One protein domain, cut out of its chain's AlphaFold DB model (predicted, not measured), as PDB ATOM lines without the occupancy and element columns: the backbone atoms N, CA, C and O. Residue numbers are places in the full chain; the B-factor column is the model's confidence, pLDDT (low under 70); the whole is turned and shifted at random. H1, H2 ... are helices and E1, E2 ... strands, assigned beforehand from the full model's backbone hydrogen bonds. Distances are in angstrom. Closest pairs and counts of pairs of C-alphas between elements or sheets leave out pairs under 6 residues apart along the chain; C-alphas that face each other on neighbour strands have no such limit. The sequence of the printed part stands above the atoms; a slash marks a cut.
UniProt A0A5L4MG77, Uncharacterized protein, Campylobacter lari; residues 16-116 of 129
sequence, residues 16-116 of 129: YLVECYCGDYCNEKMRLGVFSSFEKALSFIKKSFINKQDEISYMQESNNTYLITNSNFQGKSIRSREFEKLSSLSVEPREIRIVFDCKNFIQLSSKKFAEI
ATOM      1  N   TYR A  16      -2.788 -25.549 -12.997       90.19
ATOM      2  CA  TYR A  16      -2.273 -24.496 -12.140       90.19
ATOM      3  C   TYR A  16      -0.753 -24.547 -12.194       90.19
ATOM      4  O   TYR A  16      -0.145 -25.541 -11.790       90.19
ATOM      5  N   LEU A  17      -0.145 -23.496 -12.728       90.50
ATOM      6  CA  LEU A  17       1.297 -23.343 -12.853       90.50
ATOM      7  C   LEU A  17       1.815 -22.676 -11.588       90.50
ATOM      8  O   LEU A  17       1.341 -21.601 -11.237       90.50
ATOM      9  N   VAL A  18       2.770 -23.297 -10.903       90.19
ATOM     10  CA  VAL A  18       3.518 -22.625  -9.835       90.19
ATOM     11  C   VAL A  18       4.743 -21.994 -10.467       90.19
ATOM     12  O   VAL A  18       5.576 -22.689 -11.049       90.19
ATOM     13  N   GLU A  19       4.844 -20.683 -10.343       89.75
ATOM     14  CA  GLU A  19       5.901 -19.876 -10.932       89.75
ATOM     15  C   GLU A  19       6.601 -19.092  -9.827       89.75
ATOM     16  O   GLU A  19       5.958 -18.633  -8.881       89.75
ATOM     17  N   CYS A  20       7.915 -18.936  -9.940       87.06
ATOM     18  CA  CYS A  20       8.694 -18.099  -9.043       87.06
ATOM     19  C   CYS A  20       9.430 -17.001  -9.799       87.06
ATOM     20  O   CYS A  20       9.902 -17.216 -10.915       87.06
ATOM     21  N   TYR A  21       9.564 -15.850  -9.145       85.50
ATOM     22  CA  TYR A  21      10.426 -14.762  -9.579       85.50
ATOM     23  C   TYR A  21      11.598 -14.645  -8.605       85.50
ATOM     24  O   TYR A  21      11.384 -14.458  -7.403       85.50
ATOM     25  N   CYS A  22      12.821 -14.797  -9.113       77.19
ATOM     26  CA  CYS A  22      14.037 -14.904  -8.294       77.19
ATOM     27  C   CYS A  22      14.816 -13.577  -8.203       77.19
ATOM     28  O   CYS A  22      15.483 -13.306  -7.207       77.19
ATOM     29  N   GLY A  23      14.692 -12.709  -9.212       68.19
ATOM     30  CA  GLY A  23      15.412 -11.433  -9.296       68.19
ATOM     31  C   GLY A  23      14.574 -10.191  -8.973       68.19
ATOM     32  O   GLY A  23      13.343 -10.231  -8.894       68.19
ATOM     33  N   ASP A  24      15.257  -9.051  -8.848       58.78
ATOM     34  CA  ASP A  24      14.607  -7.741  -8.873       58.78
ATOM     35  C   ASP A  24      13.957  -7.498 -10.252       58.78
ATOM     36  O   ASP A  24      14.438  -7.968 -11.283       58.78
ATOM     37  N   TYR A  25      12.845  -6.757 -10.278       55.56
ATOM     38  CA  TYR A  25      12.082  -6.401 -11.492       55.56
ATOM     39  C   TYR A  25      11.353  -7.538 -12.227       55.56
ATOM     40  O   TYR A  25      10.935  -7.337 -13.361       55.56
ATOM     41  N   CYS A  26      11.112  -8.693 -11.596       57.97
ATOM     42  CA  CYS A  26      10.425  -9.825 -12.245       57.97
ATOM     43  C   CYS A  26      11.152 -10.358 -13.503       57.97
ATOM     44  O   CYS A  26      10.534 -11.042 -14.316       57.97
ATOM     45  N   ASN A  27      12.444 -10.047 -13.672       59.75
ATOM     46  CA  ASN A  27      13.189 -10.347 -14.902       59.75
ATOM     47  C   ASN A  27      13.516 -11.837 -15.065       59.75
ATOM     48  O   ASN A  27      13.663 -12.310 -16.186       59.75
ATOM     49  N   GLU A  28      13.594 -12.576 -13.960       70.31
ATOM     50  CA  GLU A  28      13.852 -14.014 -13.964       70.31
ATOM     51  C   GLU A  28      12.642 -14.738 -13.399       70.31
ATOM     52  O   GLU A  28      12.405 -14.735 -12.189       70.31
ATOM     53  N   LYS A  29      11.861 -15.314 -14.312       80.44
ATOM     54  CA  LYS A  29      10.671 -16.106 -14.029       80.44
ATOM     55  C   LYS A  29      10.968 -17.564 -14.347       80.44
ATOM     56  O   LYS A  29      11.333 -17.876 -15.475       80.44
ATOM     57  N   MET A  30      10.721 -18.448 -13.391       83.31
ATOM     58  CA  MET A  30      10.934 -19.884 -13.550       83.31
ATOM     59  C   MET A  30       9.674 -20.661 -13.165       83.31
ATOM     60  O   MET A  30       8.950 -20.285 -12.237       83.31
ATOM     61  N   ARG A  31       9.378 -21.748 -13.885       87.75
ATOM     62  CA  ARG A  31       8.211 -22.596 -13.608       87.75
ATOM     63  C   ARG A  31       8.625 -23.766 -12.723       87.75
ATOM     64  O   ARG A  31       9.302 -24.686 -13.160       87.75
ATOM     65  N   LEU A  32       8.137 -23.774 -11.488       86.00
ATOM     66  CA  LEU A  32       8.445 -24.811 -10.501       86.00
ATOM     67  C   LEU A  32       7.609 -26.082 -10.685       86.00
ATOM     68  O   LEU A  32       8.023 -27.161 -10.265       86.00
ATOM     69  N   GLY A  33       6.417 -25.973 -11.275       85.88
ATOM     70  CA  GLY A  33       5.584 -27.144 -11.528       85.88
ATOM     71  C   GLY A  33       4.221 -26.842 -12.135       85.88
ATOM     72  O   GLY A  33       3.761 -25.702 -12.157       85.88
ATOM     73  N   VAL A  34       3.567 -27.904 -12.608       88.44
ATOM     74  CA  VAL A  34       2.221 -27.882 -13.196       88.44
ATOM     75  C   VAL A  34       1.329 -28.842 -12.421       88.44
ATOM     76  O   VAL A  34       1.639 -30.028 -12.291       88.44
ATOM     77  N   PHE A  35       0.208 -28.342 -11.912       88.44
ATOM     78  CA  PHE A  35      -0.666 -29.077 -11.005       88.44
ATOM     79  C   PHE A  35      -2.090 -29.174 -11.542       88.44
ATOM     80  O   PHE A  35      -2.607 -28.268 -12.189       88.44
ATOM     81  N   SER A  36      -2.756 -30.286 -11.224       87.69
ATOM     82  CA  SER A  36      -4.140 -30.531 -11.642       87.69
ATOM     83  C   SER A  36      -5.183 -29.770 -10.820       87.69
ATOM     84  O   SER A  36      -6.353 -29.780 -11.181       87.69
ATOM     85  N   SER A  37      -4.802 -29.213  -9.669       90.69
ATOM     86  CA  SER A  37      -5.699 -28.441  -8.808       90.69
ATOM     87  C   SER A  37      -4.926 -27.392  -8.018       90.69
ATOM     88  O   SER A  37      -3.721 -27.541  -7.784       90.69
ATOM     89  N   PHE A  38      -5.639 -26.351  -7.595       91.88
ATOM     90  CA  PHE A  38      -5.084 -25.247  -6.825       91.88
ATOM     91  C   PHE A  38      -4.541 -25.719  -5.468       91.88
ATOM     92  O   PHE A  38      -3.451 -25.334  -5.056       91.88
ATOM     93  N   GLU A  39      -5.231 -26.648  -4.806       92.50
ATOM     94  CA  GLU A  39      -4.836 -27.194  -3.502       92.50
ATOM     95  C   GLU A  39      -3.521 -27.973  -3.585       92.50
ATOM     96  O   GLU A  39      -2.702 -27.919  -2.667       92.50
ATOM     97  N   LYS A  40      -3.285 -28.688  -4.695       91.31
ATOM     98  CA  LYS A  40      -2.009 -29.383  -4.917       91.31
ATOM     99  C   LYS A  40      -0.864 -28.394  -5.106       91.31
ATOM    100  O   LYS A  40       0.203 -28.616  -4.536       91.31
ATOM    101  N   ALA A  41      -1.097 -27.317  -5.855       91.94
ATOM    102  CA  ALA A  41      -0.127 -26.240  -6.019       91.94
ATOM    103  C   ALA A  41       0.202 -25.585  -4.665       91.94
ATOM    104  O   ALA A  41       1.373 -25.494  -4.296       91.94
ATOM    105  N   LEU A  42      -0.814 -25.240  -3.863       92.56
ATOM    106  CA  LEU A  42      -0.620 -24.706  -2.509       92.56
ATOM    107  C   LEU A  42       0.132 -25.677  -1.595       92.56
ATOM    108  O   LEU A  42       1.021 -25.262  -0.854       92.56
ATOM    109  N   SER A  43      -0.193 -26.972  -1.645       90.62
ATOM    110  CA  SER A  43       0.493 -27.985  -0.837       90.62
ATOM    111  C   SER A  43       1.975 -28.087  -1.190       90.62
ATOM    112  O   SER A  43       2.810 -28.204  -0.292       90.62
ATOM    113  N   PHE A  44       2.309 -28.017  -2.482       90.69
ATOM    114  CA  PHE A  44       3.692 -27.971  -2.944       90.69
ATOM    115  C   PHE A  44       4.409 -26.729  -2.408       90.69
ATOM    116  O   PHE A  44       5.451 -26.863  -1.774       90.69
ATOM    117  N   ILE A  45       3.820 -25.541  -2.570       89.56
ATOM    118  CA  ILE A  45       4.421 -24.287  -2.100       89.56
ATOM    119  C   ILE A  45       4.637 -24.310  -0.587       89.56
ATOM    120  O   ILE A  45       5.733 -24.003  -0.119       89.56
ATOM    121  N   LYS A  46       3.628 -24.746   0.180       88.69
ATOM    122  CA  LYS A  46       3.726 -24.836   1.638       88.69
ATOM    123  C   LYS A  46       4.855 -25.770   2.071       88.69
ATOM    124  O   LYS A  46       5.568 -25.458   3.008       88.69
ATOM    125  N   LYS A  47       5.045 -26.906   1.394       88.12
ATOM    126  CA  LYS A  47       6.136 -27.843   1.713       88.12
ATOM    127  C   LYS A  47       7.515 -27.319   1.317       88.12
ATOM    128  O   LYS A  47       8.490 -27.673   1.970       88.12
ATOM    129  N   SER A  48       7.596 -26.534   0.247       86.38
ATOM    130  CA  SER A  48       8.868 -26.118  -0.343       86.38
ATOM    131  C   SER A  48       9.415 -24.802   0.214       86.38
ATOM    132  O   SER A  48      10.636 -24.645   0.234       86.38
ATOM    133  N   PHE A  49       8.541 -23.885   0.652       84.62
ATOM    134  CA  PHE A  49       8.906 -22.483   0.918       84.62
ATOM    135  C   PHE A  49       8.261 -21.845   2.161       84.62
ATOM    136  O   PHE A  49       8.532 -20.683   2.450       84.62
ATOM    137  N   ILE A  50       7.360 -22.537   2.868       81.69
ATOM    138  CA  ILE A  50       6.658 -21.984   4.040       81.69
ATOM    139  C   ILE A  50       6.932 -22.863   5.253       81.69
ATOM    140  O   ILE A  50       6.704 -24.075   5.212       81.69
ATOM    141  N   ASN A  51       7.408 -22.268   6.349       77.50
ATOM    142  CA  ASN A  51       7.703 -23.033   7.556       77.50
ATOM    143  C   ASN A  51       6.438 -23.732   8.058       77.50
ATOM    144  O   ASN A  51       5.331 -23.219   7.930       77.50
ATOM    145  N   LYS A  52       6.580 -24.922   8.657       74.81
ATOM    146  CA  LYS A  52       5.417 -25.716   9.110       74.81
ATOM    147  C   LYS A  52       4.494 -24.955  10.070       74.81
ATOM    148  O   LYS A  52       3.314 -25.287  10.140       74.81
ATOM    149  N   GLN A  53       5.051 -23.999  10.811       76.81
ATOM    150  CA  GLN A  53       4.343 -23.159  11.775       76.81
ATOM    151  C   GLN A  53       3.631 -21.968  11.118       76.81
ATOM    152  O   GLN A  53       2.686 -21.446  11.699       76.81
ATOM    153  N   ASP A  54       4.037 -21.578   9.908       79.62
ATOM    154  CA  ASP A  54       3.470 -20.437   9.202       79.62
ATOM    155  C   ASP A  54       2.219 -20.834   8.410       79.62
ATOM    156  O   ASP A  54       2.118 -21.904   7.786       79.62
ATOM    157  N   GLU A  55       1.246 -19.929   8.406       84.44
ATOM    158  CA  GLU A  55       0.042 -20.074   7.606       84.44
ATOM    159  C   GLU A  55       0.276 -19.523   6.196       84.44
ATOM    160  O   GLU A  55       0.715 -18.385   6.009       84.44
ATOM    161  N   ILE A  56      -0.008 -20.349   5.184       87.88
ATOM    162  CA  ILE A  56       0.027 -19.912   3.790       87.88
ATOM    163  C   ILE A  56      -1.237 -19.109   3.495       87.88
ATOM    164  O   ILE A  56      -2.346 -19.524   3.818       87.88
ATOM    165  N   SER A  57      -1.062 -17.961   2.861       88.75
ATOM    166  CA  SER A  57      -2.129 -17.089   2.391       88.75
ATOM    167  C   SER A  57      -1.905 -16.771   0.915       88.75
ATOM    168  O   SER A  57      -0.861 -17.087   0.341       88.75
ATOM    169  N   TYR A  58      -2.905 -16.195   0.259       91.00
ATOM    170  CA  TYR A  58      -2.773 -15.769  -1.128       91.00
ATOM    171  C   TYR A  58      -3.720 -14.614  -1.434       91.00
ATOM    172  O   TYR A  58      -4.773 -14.466  -0.814       91.00
ATOM    173  N   MET A  59      -3.338 -13.803  -2.412       89.94
ATOM    174  CA  MET A  59      -4.146 -12.718  -2.954       89.94
ATOM    175  C   MET A  59      -4.379 -12.980  -4.435       89.94
ATOM    176  O   MET A  59      -3.440 -13.280  -5.168       89.94
ATOM    177  N   GLN A  60      -5.628 -12.874  -4.881       89.69
ATOM    178  CA  GLN A  60      -5.927 -12.945  -6.303       89.69
ATOM    179  C   GLN A  60      -5.529 -11.627  -6.974       89.69
ATOM    180  O   GLN A  60      -6.008 -10.559  -6.598       89.69
ATOM    181  N   GLU A  61      -4.661 -11.722  -7.970       87.44
ATOM    182  CA  GLU A  61      -4.305 -10.643  -8.881       87.44
ATOM    183  C   GLU A  61      -5.085 -10.779 -10.203       87.44
ATOM    184  O   GLU A  61      -5.930 -11.660 -10.391       87.44
ATOM    185  N   SER A  62      -4.810  -9.881 -11.150       84.31
ATOM    186  CA  SER A  62      -5.374  -9.948 -12.501       84.31
ATOM    187  C   SER A  62      -4.996 -11.244 -13.243       84.31
ATOM    188  O   SER A  62      -4.036 -11.928 -12.890       84.31
ATOM    189  N   ASN A  63      -5.733 -11.570 -14.311       84.19
ATOM    190  CA  ASN A  63      -5.421 -12.681 -15.223       84.19
ATOM    191  C   ASN A  63      -5.346 -14.069 -14.554       84.19
ATOM    192  O   ASN A  63      -4.477 -14.870 -14.890       84.19
ATOM    193  N   ASN A  64      -6.246 -14.363 -13.607       87.88
ATOM    194  CA  ASN A  64      -6.304 -15.645 -12.883       87.88
ATOM    195  C   ASN A  64      -4.963 -16.057 -12.248       87.88
ATOM    196  O   ASN A  64      -4.605 -17.238 -12.211       87.88
ATOM    197  N   THR A  65      -4.218 -15.059 -11.777       90.88
ATOM    198  CA  THR A  65      -2.950 -15.241 -11.082       90.88
ATOM    199  C   THR A  65      -3.165 -15.015  -9.594       90.88
ATOM    200  O   THR A  65      -3.873 -14.095  -9.194       90.88
ATOM    201  N   TYR A  66      -2.571 -15.859  -8.766       92.62
ATOM    202  CA  TYR A  66      -2.654 -15.793  -7.315       92.62
ATOM    203  C   TYR A  66      -1.255 -15.586  -6.757       92.62
ATOM    204  O   TYR A  66      -0.385 -16.439  -6.924       92.62
ATOM    205  N   LEU A  67      -1.046 -14.461  -6.087       90.75
ATOM    206  CA  LEU A  67       0.190 -14.149  -5.393       90.75
ATOM    207  C   LEU A  67       0.203 -14.843  -4.034       90.75
ATOM    208  O   LEU A  67      -0.699 -14.629  -3.222       90.75
ATOM    209  N   ILE A  68       1.228 -15.649  -3.771       91.44
ATOM    210  CA  ILE A  68       1.404 -16.304  -2.476       91.44
ATOM    211  C   ILE A  68       1.898 -15.303  -1.438       91.44
ATOM    212  O   ILE A  68       2.833 -14.533  -1.666       91.44
ATOM    213  N   THR A  69       1.275 -15.348  -0.266       87.25
ATOM    214  CA  THR A  69       1.639 -14.561   0.908       87.25
ATOM    215  C   THR A  69       1.699 -15.455   2.154       87.25
ATOM    216  O   THR A  69       1.338 -16.631   2.127       87.25
ATOM    217  N   ASN A  70       2.185 -14.915   3.266       84.44
ATOM    218  CA  ASN A  70       2.082 -15.519   4.594       84.44
ATOM    219  C   ASN A  70       2.106 -14.399   5.651       84.44
ATOM    220  O   ASN A  70       2.254 -13.216   5.317       84.44
ATOM    221  N   SER A  71       1.976 -14.774   6.921       80.00
ATOM    222  CA  SER A  71       2.101 -13.869   8.074       80.00
ATOM    223  C   SER A  71       3.392 -13.039   8.050       80.00
ATOM    224  O   SER A  71       3.359 -11.842   8.331       80.00
ATOM    225  N   ASN A  72       4.514 -13.626   7.629       78.06
ATOM    226  CA  ASN A  72       5.833 -12.979   7.607       78.06
ATOM    227  C   ASN A  72       5.977 -11.887   6.533       78.06
ATOM    228  O   ASN A  72       6.946 -11.114   6.560       78.06
ATOM    229  N   PHE A  73       5.038 -11.814   5.584       76.75
ATOM    230  CA  PHE A  73       5.032 -10.849   4.482       76.75
ATOM    231  C   PHE A  73       4.015  -9.719   4.642       76.75
ATOM    232  O   PHE A  73       3.943  -8.844   3.773       76.75
ATOM    233  N   GLN A  74       3.230  -9.699   5.722       75.38
ATOM    234  CA  GLN A  74       2.280  -8.612   5.960       75.38
ATOM    235  C   GLN A  74       3.001  -7.256   6.013       75.38
ATOM    236  O   GLN A  74       4.026  -7.102   6.670       75.38
ATOM    237  N   GLY A  75       2.492  -6.278   5.257       71.00
ATOM    238  CA  GLY A  75       3.086  -4.939   5.158       71.00
ATOM    239  C   GLY A  75       4.422  -4.867   4.403       71.00
ATOM    240  O   GLY A  75       4.933  -3.769   4.190       71.00
ATOM    241  N   LYS A  76       4.984  -5.998   3.952       72.62
ATOM    242  CA  LYS A  76       6.214  -6.015   3.153       72.62
ATOM    243  C   LYS A  76       5.904  -5.825   1.672       72.62
ATOM    244  O   LYS A  76       5.057  -6.516   1.089       72.62
ATOM    245  N   SER A  77       6.645  -4.905   1.054       73.75
ATOM    246  CA  SER A  77       6.721  -4.784  -0.403       73.75
ATOM    247  C   SER A  77       7.233  -6.090  -1.015       73.75
ATOM    248  O   SER A  77       8.001  -6.796  -0.370       73.75
ATOM    249  N   ILE A  78       6.872  -6.394  -2.263       71.62
ATOM    250  CA  ILE A  78       7.358  -7.601  -2.962       71.62
ATOM    251  C   ILE A  78       8.895  -7.675  -2.952       71.62
ATOM    252  O   ILE A  78       9.453  -8.746  -2.753       71.62
ATOM    253  N   ARG A  79       9.582  -6.529  -3.050       70.00
ATOM    254  CA  ARG A  79      11.056  -6.443  -3.031       70.00
ATOM    255  C   ARG A  79      11.694  -6.939  -1.735       70.00
ATOM    256  O   ARG A  79      12.852  -7.330  -1.751       70.00
ATOM    257  N   SER A  80      10.956  -6.888  -0.627       69.19
ATOM    258  CA  SER A  80      11.419  -7.303   0.699       69.19
ATOM    259  C   SER A  80      10.801  -8.621   1.167       69.19
ATOM    260  O   SER A  80      10.975  -9.006   2.325       69.19
ATOM    261  N   ARG A  81      10.051  -9.306   0.293       73.38
ATOM    262  CA  ARG A  81       9.609 -10.680   0.527       73.38
ATOM    263  C   ARG A  81      10.724 -11.597   0.058       73.38
ATOM    264  O   ARG A  81      11.085 -11.599  -1.112       73.38
ATOM    265  N   GLU A  82      11.262 -12.358   0.990       72.56
ATOM    266  CA  GLU A  82      12.212 -13.423   0.706       72.56
ATOM    267  C   GLU A  82      11.597 -14.698   1.261       72.56
ATOM    268  O   GLU A  82      11.202 -14.753   2.431       72.56
ATOM    269  N   PHE A  83      11.425 -15.694   0.398       75.38
ATOM    270  CA  PHE A  83      10.970 -17.003   0.831       75.38
ATOM    271  C   PHE A  83      12.167 -17.793   1.338       75.38
ATOM    272  O   PHE A  83      13.157 -17.976   0.631       75.38
ATOM    273  N   GLU A  84      12.053 -18.304   2.560       69.75
ATOM    274  CA  GLU A  84      13.034 -19.241   3.084       69.75
ATOM    275  C   GLU A  84      12.898 -20.574   2.336       69.75
ATOM    276  O   GLU A  84      11.816 -21.158   2.224       69.75
ATOM    277  N   LYS A  85      14.005 -21.054   1.778       68.81
ATOM    278  CA  LYS A  85      14.055 -22.331   1.073       68.81
ATOM    279  C   LYS A  85      14.057 -23.477   2.088       68.81
ATOM    280  O   LYS A  85      15.014 -23.645   2.835       68.81
ATOM    281  N   LEU A  86      13.024 -24.320   2.053       67.94
ATOM    282  CA  LEU A  86      12.880 -25.461   2.977       67.94
ATOM    283  C   LEU A  86      13.133 -26.822   2.332       67.94
ATOM    284  O   LEU A  86      13.244 -27.837   3.018       67.94
ATOM    285  N   SER A  87      13.206 -26.857   1.005       67.12
ATOM    286  CA  SER A  87      13.448 -28.066   0.218       67.12
ATOM    287  C   SER A  87      14.791 -27.992  -0.505       67.12
ATOM    288  O   SER A  87      15.449 -26.957  -0.518       67.12
ATOM    289  N   SER A  88      15.215 -29.081  -1.147       64.38
ATOM    290  CA  SER A  88      16.463 -29.125  -1.922       64.38
ATOM    291  C   SER A  88      16.456 -28.259  -3.195       64.38
ATOM    292  O   SER A  88      17.500 -28.139  -3.832       64.38
ATOM    293  N   LEU A  89      15.335 -27.622  -3.561       66.69
ATOM    294  CA  LEU A  89      15.195 -26.792  -4.768       66.69
ATOM    295  C   LEU A  89      16.229 -25.665  -4.805       66.69
ATOM    296  O   LEU A  89      16.204 -24.798  -3.948       66.69
ATOM    297  N   SER A  90      17.143 -25.631  -5.774       68.31
ATOM    298  CA  SER A  90      18.181 -24.593  -5.945       68.31
ATOM    299  C   SER A  90      17.623 -23.246  -6.431       68.31
ATOM    300  O   SER A  90      18.050 -22.729  -7.455       68.31
ATOM    301  N   VAL A  91      16.632 -22.713  -5.720       72.31
ATOM    302  CA  VAL A  91      15.864 -21.525  -6.091       72.31
ATOM    303  C   VAL A  91      15.719 -20.645  -4.861       72.31
ATOM    304  O   VAL A  91      15.358 -21.149  -3.796       72.31
ATOM    305  N   GLU A  92      15.953 -19.347  -5.025       75.44
ATOM    306  CA  GLU A  92      15.719 -18.316  -4.012       75.44
ATOM    307  C   GLU A  92      14.577 -17.411  -4.498       75.44
ATOM    308  O   GLU A  92      14.811 -16.423  -5.198       75.44
ATOM    309  N   PRO A  93      13.308 -17.772  -4.221       78.50
ATOM    310  CA  PRO A  93      12.179 -16.999  -4.705       78.50
ATOM    311  C   PRO A  93      12.011 -15.716  -3.890       78.50
ATOM    312  O   PRO A  93      11.901 -15.750  -2.663       78.50
ATOM    313  N   ARG A  94      11.864 -14.589  -4.586       81.50
ATOM    314  CA  ARG A  94      11.320 -13.345  -4.015       81.50
ATOM    315  C   ARG A  94       9.802 -13.343  -4.063       81.50
ATOM    316  O   ARG A  94       9.119 -12.887  -3.149       81.50
ATOM    317  N   GLU A  95       9.263 -13.896  -5.141       86.88
ATOM    318  CA  GLU A  95       7.831 -13.969  -5.368       86.88
ATOM    319  C   GLU A  95       7.437 -15.356  -5.859       86.88
ATOM    320  O   GLU A  95       8.108 -15.934  -6.710       86.88
ATOM    321  N   ILE A  96       6.328 -15.882  -5.340       89.06
ATOM    322  CA  ILE A  96       5.733 -17.133  -5.807       89.06
ATOM    323  C   ILE A  96       4.304 -16.835  -6.236       89.06
ATOM    324  O   ILE A  96       3.536 -16.222  -5.489       89.06
ATOM    325  N   ARG A  97       3.937 -17.293  -7.431       91.12
ATOM    326  CA  ARG A  97       2.597 -17.151  -7.995       91.12
ATOM    327  C   ARG A  97       2.032 -18.501  -8.410       91.12
ATOM    328  O   ARG A  97       2.767 -19.405  -8.803       91.12
ATOM    329  N   ILE A  98       0.711 -18.614  -8.352       93.44
ATOM    330  CA  ILE A  98      -0.039 -19.679  -9.012       93.44
ATOM    331  C   ILE A  98      -0.813 -19.059 -10.172       93.44
ATOM    332  O   ILE A  98      -1.634 -18.176  -9.949       93.44
ATOM    333  N   VAL A  99      -0.592 -19.528 -11.396       92.19
ATOM    334  CA  VAL A  99      -1.315 -19.070 -12.591       92.19
ATOM    335  C   VAL A  99      -2.243 -20.174 -13.072       92.19
ATOM    336  O   VAL A  99      -1.814 -21.311 -13.262       92.19
ATOM    337  N   PHE A 100      -3.519 -19.856 -13.272       90.69
ATOM    338  CA  PHE A 100      -4.456 -20.784 -13.898       90.69
ATOM    339  C   PHE A 100      -4.322 -20.745 -15.425       90.69
ATOM    340  O   PHE A 100      -4.527 -19.700 -16.043       90.69
ATOM    341  N   ASP A 101      -4.034 -21.896 -16.031       85.25
ATOM    342  CA  ASP A 101      -3.955 -22.064 -17.482       85.25
ATOM    343  C   ASP A 101      -4.997 -23.086 -17.953       85.25
ATOM    344  O   ASP A 101      -5.142 -24.176 -17.398       85.25
ATOM    345  N   CYS A 102      -5.753 -22.716 -18.983       79.94
ATOM    346  CA  CYS A 102      -6.785 -23.542 -19.606       79.94
ATOM    347  C   CYS A 102      -6.673 -23.577 -21.135       79.94
ATOM    348  O   CYS A 102      -7.646 -23.895 -21.818       79.94
ATOM    349  N   LYS A 103      -5.518 -23.188 -21.684       80.62
ATOM    350  CA  LYS A 103      -5.304 -23.022 -23.128       80.62
ATOM    351  C   LYS A 103      -4.093 -23.793 -23.624       80.62
ATOM    352  O   LYS A 103      -4.154 -24.368 -24.706       80.62
ATOM    353  N   ASN A 104      -3.029 -23.833 -22.829       81.12
ATOM    354  CA  ASN A 104      -1.723 -24.272 -23.304       81.12
ATOM    355  C   ASN A 104      -1.355 -25.681 -22.849       81.12
ATOM    356  O   ASN A 104      -0.232 -26.098 -23.081       81.12
ATOM    357  N   PHE A 105      -2.246 -26.441 -22.210       82.69
ATOM    358  CA  PHE A 105      -1.909 -27.775 -21.703       82.69
ATOM    359  C   PHE A 105      -2.900 -28.839 -22.132       82.69
ATOM    360  O   PHE A 105      -4.082 -28.578 -22.318       82.69
ATOM    361  N   ILE A 106      -2.418 -30.073 -22.244       82.56
ATOM    362  CA  ILE A 106      -3.225 -31.283 -22.413       82.56
ATOM    363  C   ILE A 106      -2.869 -32.269 -21.315       82.56
ATOM    364  O   ILE A 106      -1.727 -32.330 -20.857       82.56
ATOM    365  N   GLN A 107      -3.841 -33.077 -20.906       79.06
ATOM    366  CA  GLN A 107      -3.600 -34.162 -19.968       79.06
ATOM    367  C   GLN A 107      -3.422 -35.468 -20.738       79.06
ATOM    368  O   GLN A 107      -4.316 -35.920 -21.456       79.06
ATOM    369  N   LEU A 108      -2.253 -36.080 -20.585       77.06
ATOM    370  CA  LEU A 108      -1.934 -37.374 -21.172       77.06
ATOM    371  C   LEU A 108      -2.675 -38.494 -20.430       77.06
ATOM    372  O   LEU A 108      -3.067 -38.351 -19.271       77.06
ATOM    373  N   SER A 109      -2.796 -39.668 -21.056       73.00
ATOM    374  CA  SER A 109      -3.386 -40.854 -20.412       73.00
ATOM    375  C   SER A 109      -2.641 -41.290 -19.144       73.00
ATOM    376  O   SER A 109      -3.225 -41.929 -18.275       73.00
ATOM    377  N   SER A 110      -1.370 -40.905 -19.006       73.25
ATOM    378  CA  SER A 110      -0.557 -41.086 -17.799       73.25
ATOM    379  C   SER A 110      -0.884 -40.102 -16.666       73.25
ATOM    380  O   SER A 110      -0.198 -40.107 -15.649       73.25
ATOM    381  N   LYS A 111      -1.898 -39.238 -16.826       71.69
ATOM    382  CA  LYS A 111      -2.230 -38.101 -15.945       71.69
ATOM    383  C   LYS A 111      -1.166 -36.996 -15.886       71.69
ATOM    384  O   LYS A 111      -1.393 -36.014 -15.180       71.69
ATOM    385  N   LYS A 112      -0.056 -37.121 -16.626       75.12
ATOM    386  CA  LYS A 112       0.951 -36.062 -16.802       75.12
ATOM    387  C   LYS A 112       0.410 -34.961 -17.722       75.12
ATOM    388  O   LYS A 112      -0.438 -35.231 -18.574       75.12
ATOM    389  N   PHE A 113       0.899 -33.738 -17.547       79.12
ATOM    390  CA  PHE A 113       0.573 -32.608 -18.415       79.12
ATOM    391  C   PHE A 113       1.619 -32.475 -19.520       79.12
ATOM    392  O   PHE A 113       2.804 -32.682 -19.269       79.12
ATOM    393  N   ALA A 114       1.179 -32.132 -20.727       78.19
ATOM    394  CA  ALA A 114       2.049 -31.711 -21.818       78.19
ATOM    395  C   ALA A 114       1.612 -30.328 -22.301       78.19
ATOM    396  O   ALA A 114       0.415 -30.069 -22.426       78.19
ATOM    397  N   GLU A 115       2.577 -29.449 -22.541       82.19
ATOM    398  CA  GLU A 115       2.336 -28.090 -23.021       82.19
ATOM    399  C   GLU A 115       2.141 -28.101 -24.546       82.19
ATOM    400  O   GLU A 115       2.921 -28.706 -25.286       82.19
ATOM    401  N   ILE A 116       1.074 -27.467 -25.026       72.81
ATOM    402  CA  ILE A 116       0.745 -27.303 -26.438       72.81
ATOM    403  C   ILE A 116       1.485 -26.063 -26.944       72.81
ATOM    404  O   ILE A 116       0.931 -24.970 -26.989       72.81
TER     405      ILE A 116
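What this domain is: This is residues 16 to 116 of the 129 residues of an uncharacterized protein of Campylobacter lari (UniProt A0A5L4MG77). A strongly twisted sheet of five strands curls round one helix, H1, which covers one face. A small hairpin, E6 and E7, lies at one end of the longest axis, and the long E4 to E5 loop reaches the other end. The printed part has 101 residues, in order E1 E2 H1 E3 E4 E5 E6 E7; the large sheet, E2 - E1 - E5 - E4 - E3, is antiparallel. The class is mixed, with under half of the residues in named elements; the whole is compact, with radius of gyration of the C-alphas 13.7 A and spans of 42 by 28 by 25 A.

Where its parts are: Find C-alpha 16 at (-2.273, -24.496, -12.140), where E1 begins; it runs to residue 21, 16.2 A. E2 is residues 29 to 35, 17.5 A; E5, 95 to 101, 18.7 A; E4, 65 to 70, 16.5 A; E3, 56 to 60. H1 runs from residue 38 to 49, 16.2 A. E6 is residues 105 to 107; E7, 113 to 115, ends at C-alpha 115, (2.336, -28.090, -23.021).

How they stand to each other: Look at N 19 and O 97, 2.9 A apart and within hydrogen-bond range, between the antiparallel neighbours E1 and E5; in the hairpin E1 and E2, N 18 and O 33 are within hydrogen-bond range at 2.9 A. E3 E4 E5 is a meander, each strand the antiparallel neighbour of the one before: see N 66 and O 98, 2.8 A, and N 57 and O 69, 2.8 A. H1 is on one face of this sheet, making two layers; its closest C-alphas to E1 are Phe 38 and Tyr 16, 6.1 A apart. Every O i to N i+4 pair in H1 is within hydrogen-bond range. In hairpin E6 and E7, N 106 and O 114 are 2.8 A apart; E5 and E6 meet only through their link.

The domain as a whole: The C-alphas farthest apart, Gly 75 and Ser 109, are 44.6 A apart. The printed part has no cut; the link E4 to E5, 24 residues, is long. Model confidence is under 70 at residues 23 to 27, 80 and 84 to 90.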